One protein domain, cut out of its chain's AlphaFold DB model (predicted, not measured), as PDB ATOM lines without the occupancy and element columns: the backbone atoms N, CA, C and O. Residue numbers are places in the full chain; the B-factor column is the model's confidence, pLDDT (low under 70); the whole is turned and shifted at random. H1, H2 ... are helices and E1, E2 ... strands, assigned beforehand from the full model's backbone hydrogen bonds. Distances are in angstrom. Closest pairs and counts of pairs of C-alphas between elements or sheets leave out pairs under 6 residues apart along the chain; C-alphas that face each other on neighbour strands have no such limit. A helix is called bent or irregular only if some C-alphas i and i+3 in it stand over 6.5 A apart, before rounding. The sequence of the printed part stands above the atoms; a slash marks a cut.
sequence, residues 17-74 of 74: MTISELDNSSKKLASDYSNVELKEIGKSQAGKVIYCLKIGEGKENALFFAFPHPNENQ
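AT A GLANCE: This is residues 17 to 74 of the 74 residues of an uncharacterized protein of marine sediment metagenome (UniProt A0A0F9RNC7). A single helix, H1, packs on a two-stranded antiparallel hairpin, E1 and E2, and after the hairpin a long stretch with no named element, residues 56 to 74, turns and folds back past the hairpin on the side away from H1. Within that stretch residues 66 to 72 stick out, with no C-alpha 8 or more apart along the chain within 10 A. The printed part has 58 residues, with one named helix and two named strands in the order H1, E1, E2; the sheet's order is E1 - E2, antiparallel. The class is mixed, helices and strands, with 14 residues in the helix and 15 in the strands. The whole is only just loose, close to compact, with a radius of gyration of the C-alphas of 12.7 A, and it spans 33 by 24 by 21 A along its three main axes.

IN THESE COORDINATES: The printed part begins at Met 17, and H1 follows as residues 19 to 32, Ile 19 to Asp 32. Its C-alpha 19 is at (20.490, -0.721, 150.053), its C-alpha 32 is at (19.318, 11.796, 165.581), and the two are 20.0 A apart. H1 is neither bent nor irregular. E1 is residues 36 to 43, Val 36 to Lys 43, and measures 20.9 A from first to last C-alpha; with 8 residues it is the longest strand. E2 is residues 49 to 55, Val 49 to Ile 55, and measures 19.1 A from first to last C-alpha. E2 ends with C-alpha 55 at (8.048, 7.688, 163.617). After it come the 19 residues 56 to 74 with no named element; C-alpha 60 is at (-4.330, 7.129, 163.238) and the last printed C-alpha, that of Gln 74, is at (16.375, 0.730, 138.030).

HOW THE PARTS SIT: E1 and E2 form a hairpin, and the angle between their N-to-C directions is 154 degrees. Along it the C-alphas of Val 36 and Ile 55 face each other at 4.6 A, and at the other end those of Lys 43 and Val 49 face each other at 4.5 A. N 39 and O 52 are within hydrogen-bond range at 2.8 A, and so are N 52 and O 39, also at 2.8 A. C-alphas 41 and 42 both face C-alpha 50, at 5.7 A and 5.2 A. H1 and E1 have 6 pairs of C-alphas within 8 A, the closest being those of Ala 30 and Val 36, 4.8 A apart. H1 and E2 have 3 such pairs, the closest being those of Ser 26 and Leu 53, 7.2 A apart. The centre of H1 is 11.5 A from that of E1 and 9.8 A from that of E2. Residues 23 to 31 of H1 make the pairs of C-alphas within 10 A of the sheet, 17 with E1 and 14 with E2. In H1 every O i to N i+4 pair is within hydrogen-bond range.

THE WHOLE: The two C-alphas farthest apart are those of Lys 59 and Gln 74, at 36.3 A, and both belong to the stretch after E2. The C-alphas of residues 56 to 74 lie 8 to 21 A from the mean of all C-alphas. The C-alphas of Met 17 and Gln 74, the first and last printed residues, are 11.3 A apart. Gln 74 is also the chain's last residue. The printed part has no cut. The link from H1 to E1 has 3 residues and is tight, and the link from E1 to E2 has 5 residues and is tight. The mean pLDDT of the printed part is 91.9, and the model's confidence is low, under 70, at residues 72 to 74.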
ATOM      1  N   MET A  17      19.660   5.936 146.552       90.81
ATOM      2  CA  MET A  17      20.516   5.239 147.507       90.81
ATOM      3  C   MET A  17      20.595   3.749 147.174       90.81
ATOM      4  O   MET A  17      19.588   3.104 146.868       90.81
ATOM      5  N   THR A  18      21.781   3.175 147.331       92.00
ATOM      6  CA  THR A  18      21.955   1.728 147.464       92.00
ATOM      7  C   THR A  18      21.286   1.219 148.748       92.00
ATOM      8  O   THR A  18      21.012   1.979 149.677       92.00
ATOM      9  N   ILE A  19      21.075  -0.099 148.849       89.81
ATOM     10  CA  ILE A  19      20.490  -0.721 150.053       89.81
ATOM     11  C   ILE A  19      21.292  -0.352 151.315       89.81
ATOM     12  O   ILE A  19      20.714   0.026 152.327       89.81
ATOM     13  N   SER A  20      22.626  -0.409 151.246       92.94
ATOM     14  CA  SER A  20      23.491  -0.095 152.390       92.94
ATOM     15  C   SER A  20      23.425   1.381 152.792       92.94
ATOM     16  O   SER A  20      23.463   1.703 153.979       92.94
ATOM     17  N   GLU A  21      23.327   2.292 151.820       95.12
ATOM     18  CA  GLU A  21      23.172   3.727 152.085       95.12
ATOM     19  C   GLU A  21      21.813   4.035 152.716       95.12
ATOM     20  O   GLU A  21      21.748   4.815 153.666       95.12
ATOM     21  N   LEU A  22      20.751   3.368 152.258       93.19
ATOM     22  CA  LEU A  22      19.415   3.495 152.832       93.19
ATOM     23  C   LEU A  22      19.355   2.971 154.278       93.19
ATOM     24  O   LEU A  22      18.780   3.630 155.151       93.19
ATOM     25  N   ASP A  23      19.995   1.831 154.557       95.00
ATOM     26  CA  ASP A  23      20.107   1.280 155.913       95.00
ATOM     27  C   ASP A  23      20.853   2.243 156.847       95.00
ATOM     28  O   ASP A  23      20.416   2.504 157.971       95.00
ATOM     29  N   ASN A  24      21.974   2.805 156.384       96.56
ATOM     30  CA  ASN A  24      22.757   3.771 157.156       96.56
ATOM     31  C   ASN A  24      21.986   5.074 157.392       96.56
ATOM     32  O   ASN A  24      22.017   5.605 158.502       96.56
ATOM     33  N   SER A  25      21.256   5.557 156.384       95.44
ATOM     34  CA  SER A  25      20.366   6.716 156.501       95.44
ATOM     35  C   SER A  25      19.287   6.484 157.566       95.44
ATOM     36  O   SER A  25      19.098   7.314 158.456       95.44
ATOM     37  N   SER A  26      18.660   5.304 157.565       96.19
ATOM     38  CA  SER A  26      17.633   4.920 158.546       96.19
ATOM     39  C   SER A  26      18.187   4.831 159.973       96.19
ATOM     40  O   SER A  26      17.584   5.352 160.911       96.19
ATOM     41  N   LYS A  27      19.369   4.220 160.144       97.50
ATOM     42  CA  LYS A  27      20.073   4.153 161.439       97.50
ATOM     43  C   LYS A  27      20.440   5.538 161.955       97.50
ATOM     44  O   LYS A  27      20.259   5.811 163.140       97.50
ATOM     45  N   LYS A  28      20.919   6.418 161.071       97.44
ATOM     46  CA  LYS A  28      21.237   7.800 161.429       97.44
ATOM     47  C   LYS A  28      19.986   8.544 161.893       97.44
ATOM     48  O   LYS A  28      20.020   9.162 162.950       97.44
ATOM     49  N   LEU A  29      18.878   8.423 161.162       96.50
ATOM     50  CA  LEU A  29      17.616   9.074 161.519       96.50
ATOM     51  C   LEU A  29      17.120   8.646 162.909       96.50
ATOM     52  O   LEU A  29      16.752   9.497 163.713       96.50
ATOM     53  N   ALA A  30      17.161   7.348 163.216       97.81
ATOM     54  CA  ALA A  30      16.792   6.840 164.539       97.81
ATOM     55  C   ALA A  30      17.748   7.302 165.655       97.81
ATOM     56  O   ALA A  30      17.333   7.470 166.797       97.81
ATOM     57  N   SER A  31      19.026   7.534 165.336       97.88
ATOM     58  CA  SER A  31      19.993   8.078 166.295       97.88
ATOM     59  C   SER A  31      19.823   9.579 166.534       97.88
ATOM     60  O   SER A  31      20.105  10.049 167.634       97.88
ATOM     61  N   ASP A  32      19.431  10.337 165.511       97.75
ATOM     62  CA  ASP A  32      19.318  11.796 165.581       97.75
ATOM     63  C   ASP A  32      18.027  12.246 166.293       97.75
ATOM     64  O   ASP A  32      17.979  13.348 166.842       97.75
ATOM     65  N   TYR A  33      16.979  11.413 166.286       97.25
ATOM     66  CA  TYR A  33      15.641  11.788 166.748       97.25
ATOM     67  C   TYR A  33      15.046  10.749 167.701       97.25
ATOM     68  O   TYR A  33      14.741   9.625 167.316       97.25
ATOM     69  N   SER A  34      14.779  11.153 168.945       96.69
ATOM     70  CA  SER A  34      14.272  10.259 169.999       96.69
ATOM     71  C   SER A  34      12.864   9.707 169.754       96.69
ATOM     72  O   SER A  34      12.460   8.752 170.408       96.69
ATOM     73  N   ASN A  35      12.087  10.321 168.857       97.31
ATOM     74  CA  ASN A  35      10.753   9.859 168.468       97.31
ATOM     75  C   ASN A  35      10.776   8.898 167.267       97.31
ATOM     76  O   ASN A  35       9.712   8.572 166.739       97.31
ATOM     77  N   VAL A  36      11.960   8.485 166.811       98.19
ATOM     78  CA  VAL A  36      12.142   7.545 165.707       98.19
ATOM     79  C   VAL A  36      12.713   6.241 166.258       98.19
ATOM     80  O   VAL A  36      13.781   6.212 166.857       98.19
ATOM     81  N   GLU A  37      12.003   5.143 166.030       97.88
ATOM     82  CA  GLU A  37      12.406   3.801 166.446       97.88
ATOM     83  C   GLU A  37      12.736   2.957 165.208       97.88
ATOM     84  O   GLU A  37      11.922   2.850 164.288       97.88
ATOM     85  N   LEU A  38      13.920   2.336 165.187       97.94
ATOM     86  CA  LEU A  38      14.325   1.389 164.147       97.94
ATOM     87  C   LEU A  38      14.143  -0.045 164.653       97.94
ATOM     88  O   LEU A  38      14.764  -0.442 165.638       97.94
ATOM     89  N   LYS A  39      13.322  -0.836 163.960       97.50
ATOM     90  CA  LYS A  39      13.034  -2.236 164.300       97.50
ATOM     91  C   LYS A  39      13.557  -3.181 163.243       97.50
ATOM     92  O   LYS A  39      13.361  -2.945 162.055       97.50
ATOM     93  N   GLU A  40      14.122  -4.298 163.676       97.38
ATOM     94  CA  GLU A  40      14.302  -5.462 162.813       97.38
ATOM     95  C   GLU A  40      12.977  -6.223 162.744       97.38
ATOM     96  O   GLU A  40      12.476  -6.694 163.764       97.38
ATOM     97  N   ILE A  41      12.390  -6.321 161.552       96.88
ATOM     98  CA  ILE A  41      11.096  -6.995 161.351       96.88
ATOM     99  C   ILE A  41      11.229  -8.352 160.657       96.88
ATOM    100  O   ILE A  41      10.253  -9.083 160.522       96.88
ATOM    101  N   GLY A  42      12.439  -8.706 160.224       96.25
ATOM    102  CA  GLY A  42      12.718  -9.992 159.604       96.25
ATOM    103  C   GLY A  42      14.049 -10.020 158.871       96.25
ATOM    104  O   GLY A  42      14.876  -9.113 158.989       96.25
ATOM    105  N   LYS A  43      14.246 -11.084 158.093       96.81
ATOM    106  CA  LYS A  43      15.395 -11.254 157.204       96.81
ATOM    107  C   LYS A  43      14.908 -11.662 155.820       96.81
ATOM    108  O   LYS A  43      13.953 -12.426 155.700       96.81
ATOM    109  N   SER A  44      15.564 -11.161 154.782       92.62
ATOM    110  CA  SER A  44      15.330 -11.592 153.407       92.62
ATOM    111  C   SER A  44      15.825 -13.026 153.187       92.62
ATOM    112  O   SER A  44      16.556 -13.579 154.011       92.62
ATOM    113  N   GLN A  45      15.495 -13.614 152.034       93.81
ATOM    114  CA  GLN A  45      16.016 -14.932 151.641       93.81
ATOM    115  C   GLN A  45      17.555 -14.973 151.596       93.81
ATOM    116  O   GLN A  45      18.153 -16.001 151.887       93.81
ATOM    117  N   ALA A  46      18.198 -13.843 151.289       93.00
ATOM    118  CA  ALA A  46      19.655 -13.694 151.296       93.00
ATOM    119  C   ALA A  46      20.231 -13.355 152.688       93.00
ATOM    120  O   ALA A  46      21.400 -13.000 152.805       93.00
ATOM    121  N   GLY A  47      19.411 -13.399 153.742       94.81
ATOM    122  CA  GLY A  47      19.825 -13.140 155.121       94.81
ATOM    123  C   GLY A  47      20.009 -11.664 155.483       94.81
ATOM    124  O   GLY A  47      20.416 -11.376 156.608       94.81
ATOM    125  N   LYS A  48      19.697 -10.721 154.580       92.44
ATOM    126  CA  LYS A  48      19.754  -9.282 154.892       92.44
ATOM    127  C   LYS A  48      18.631  -8.910 155.851       92.44
ATOM    128  O   LYS A  48      17.495  -9.333 155.644       92.44
ATOM    129  N   VAL A  49      18.940  -8.119 156.874       95.06
ATOM    130  CA  VAL A  49      17.941  -7.619 157.826       95.06
ATOM    131  C   VAL A  49      16.960  -6.702 157.097       95.06
ATOM    132  O   VAL A  49      17.364  -5.898 156.264       95.06
ATOM    133  N   ILE A  50      15.673  -6.845 157.404       95.00
ATOM    134  CA  ILE A  50      14.628  -5.929 156.953       95.00
ATOM    135  C   ILE A  50      14.317  -5.002 158.122       95.00
ATOM    136  O   ILE A  50      13.855  -5.455 159.175       95.00
ATOM    137  N   TYR A  51      14.585  -3.714 157.929       96.12
ATOM    138  CA  TYR A  51      14.319  -2.688 158.925       96.12
ATOM    139  C   TYR A  51      12.951  -2.026 158.714       96.12
ATOM    140  O   TYR A  51      12.483  -1.872 157.588       96.12
ATOM    141  N   CYS A  52      12.332  -1.598 159.811       96.69
ATOM    142  CA  CYS A  52      11.138  -0.760 159.834       96.69
ATOM    143  C   CYS A  52      11.395   0.469 160.708       96.69
ATOM    144  O   CYS A  52      11.841   0.333 161.848       96.69
ATOM    145  N   LEU A  53      11.103   1.656 160.177       97.38
ATOM    146  CA  LEU A  53      11.105   2.906 160.930       97.38
ATOM    147  C   LEU A  53       9.692   3.187 161.447       97.38
ATOM    148  O   LEU A  53       8.758   3.333 160.661       97.38
ATOM    149  N   LYS A  54       9.544   3.316 162.765       97.06
ATOM    150  CA  LYS A  54       8.339   3.865 163.398       97.06
ATOM    151  C   LYS A  54       8.641   5.300 163.824       97.06
ATOM    152  O   LYS A  54       9.570   5.526 164.593       97.06
ATOM    153  N   ILE A  55       7.862   6.261 163.330       97.19
ATOM    154  CA  ILE A  55       8.048   7.688 163.617       97.19
ATOM    155  C   ILE A  55       6.844   8.195 164.408       97.19
ATOM    156  O   ILE A  55       5.733   8.243 163.885       97.19
ATOM    157  N   GLY A  56       7.080   8.603 165.654       95.81
ATOM    158  CA  GLY A  56       6.044   9.090 166.561       95.81
ATOM    159  C   GLY A  56       5.020   8.023 166.965       95.81
ATOM    160  O   GLY A  56       5.201   6.824 166.742       95.81
ATOM    161  N   GLU A  57       3.938   8.481 167.594       94.44
ATOM    162  CA  GLU A  57       2.808   7.662 168.036       94.44
ATOM    163  C   GLU A  57       1.509   8.458 167.880       94.44
ATOM    164  O   GLU A  57       1.483   9.668 168.110       94.44
ATOM    165  N   GLY A  58       0.425   7.789 167.486       93.62
ATOM    166  CA  GLY A  58      -0.853   8.447 167.246       93.62
ATOM    167  C   GLY A  58      -2.016   7.468 167.136       93.62
ATOM    168  O   GLY A  58      -1.834   6.256 167.008       93.62
ATOM    169  N   LYS A  59      -3.234   8.015 167.205       96.06
ATOM    170  CA  LYS A  59      -4.477   7.243 167.064       96.06
ATOM    171  C   LYS A  59      -4.643   6.689 165.645       96.06
ATOM    172  O   LYS A  59      -5.041   5.542 165.481       96.06
ATOM    173  N   GLU A  60      -4.304   7.501 164.649       96.50
ATOM    174  CA  GLU A  60      -4.330   7.129 163.238       96.50
ATOM    175  C   GLU A  60      -2.902   6.831 162.780       96.50
ATOM    176  O   GLU A  60      -2.000   7.644 162.987       96.50
ATOM    177  N   ASN A  61      -2.697   5.663 162.174       94.38
ATOM    178  CA  ASN A  61      -1.380   5.195 161.757       94.38
ATOM    179  C   ASN A  61      -1.358   4.985 160.243       94.38
ATOM    180  O   ASN A  61      -2.268   4.375 159.684       94.38
ATOM    181  N   ALA A  62      -0.301   5.466 159.592       95.75
ATOM    182  CA  ALA A  62      -0.043   5.225 158.180       95.75
ATOM    183  C   ALA A  62       1.123   4.244 158.027       95.75
ATOM    184  O   ALA A  62       2.146   4.378 158.700       95.75
ATOM    185  N   LEU A  63       0.967   3.269 157.131       94.81
ATOM    186  CA  LEU A  63       2.028   2.345 156.752       94.81
ATOM    187  C   LEU A  63       2.525   2.707 155.355       94.81
ATOM    188  O   LEU A  63       1.755   2.691 154.396       94.81
ATOM    189  N   PHE A  64       3.821   2.977 155.253       94.00
ATOM    190  CA  PHE A  64       4.514   3.161 153.986       94.00
ATOM    191  C   PHE A  64       5.500   2.013 153.800       94.00
ATOM    192  O   PHE A  64       6.279   1.707 154.701       94.00
ATOM    193  N   PHE A  65       5.469   1.385 152.631       90.56
ATOM    194  CA  PHE A  65       6.466   0.410 152.211       90.56
ATOM    195  C   PHE A  65       6.808   0.666 150.745       90.56
ATOM    196  O   PHE A  65       5.977   1.163 149.985       90.56
ATOM    197  N   ALA A  66       8.041   0.357 150.366       86.12
ATOM    198  CA  ALA A  66       8.558   0.549 149.020       86.12
ATOM    199  C   ALA A  66       9.363  -0.681 148.603       86.12
ATOM    200  O   ALA A  66       9.812  -1.448 149.460       86.12
ATOM    201  N   PHE A  67       9.557  -0.837 147.295       84.31
ATOM    202  CA  PHE A  67      10.378  -1.885 146.695       84.31
ATOM    203  C   PHE A  67       9.876  -3.327 146.911       84.31
ATOM    204  O   PHE A  67      10.699  -4.215 147.159       84.31
ATOM    205  N   PRO A  68       8.557  -3.625 146.813       83.56
ATOM    206  CA  PRO A  68       8.092  -5.012 146.778       83.56
ATOM    207  C   PRO A  68       8.650  -5.784 145.573       83.56
ATOM    208  O   PRO A  68       8.819  -7.003 145.663       83.56
ATOM    209  N   HIS A  69       8.978  -5.096 144.472       78.62
ATOM    210  CA  HIS A  69       9.674  -5.681 143.333       78.62
ATOM    211  C   HIS A  69      11.086  -5.087 143.166       78.62
ATOM    212  O   HIS A  69      11.246  -3.869 143.221       78.62
ATOM    213  N   PRO A  70      12.121  -5.909 142.888       70.25
ATOM    214  CA  PRO A  70      13.509  -5.435 142.770       70.25
ATOM    215  C   PRO A  70      13.780  -4.392 141.672       70.25
ATOM    216  O   PRO A  70      14.849  -3.790 141.664       70.25
ATOM    217  N   ASN A  71      12.855  -4.205 140.727       75.38
ATOM    218  CA  ASN A  71      13.059  -3.375 139.536       75.38
ATOM    219  C   ASN A  71      12.505  -1.946 139.674       75.38
ATOM    220  O   ASN A  71      12.520  -1.197 138.706       75.38
ATOM    221  N   GLU A  72      11.997  -1.555 140.838       63.91
ATOM    222  CA  GLU A  72      11.336  -0.253 141.033       63.91
ATOM    223  C   GLU A  72      12.315   0.931 141.192       63.91
ATOM    224  O   GLU A  72      11.887   2.075 141.353       63.91
ATOM    225  N   ASN A  73      13.625   0.662 141.129       58.12
ATOM    226  CA  ASN A  73      14.718   1.613 141.394       58.12
ATOM    227  C   ASN A  73      15.787   1.553 140.291       58.12
ATOM    228  O   ASN A  73      16.908   2.015 140.513       58.12
ATOM    229  N   GLN A  74      15.479   0.879 139.178       53.09
ATOM    230  CA  GLN A  74      16.375   0.730 138.030       53.09
ATOM    231  C   GLN A  74      16.344   1.965 137.137       53.09
ATOM    232  O   GLN A  74      15.243   2.527 136.940       53.09
TER     233      GLN A  74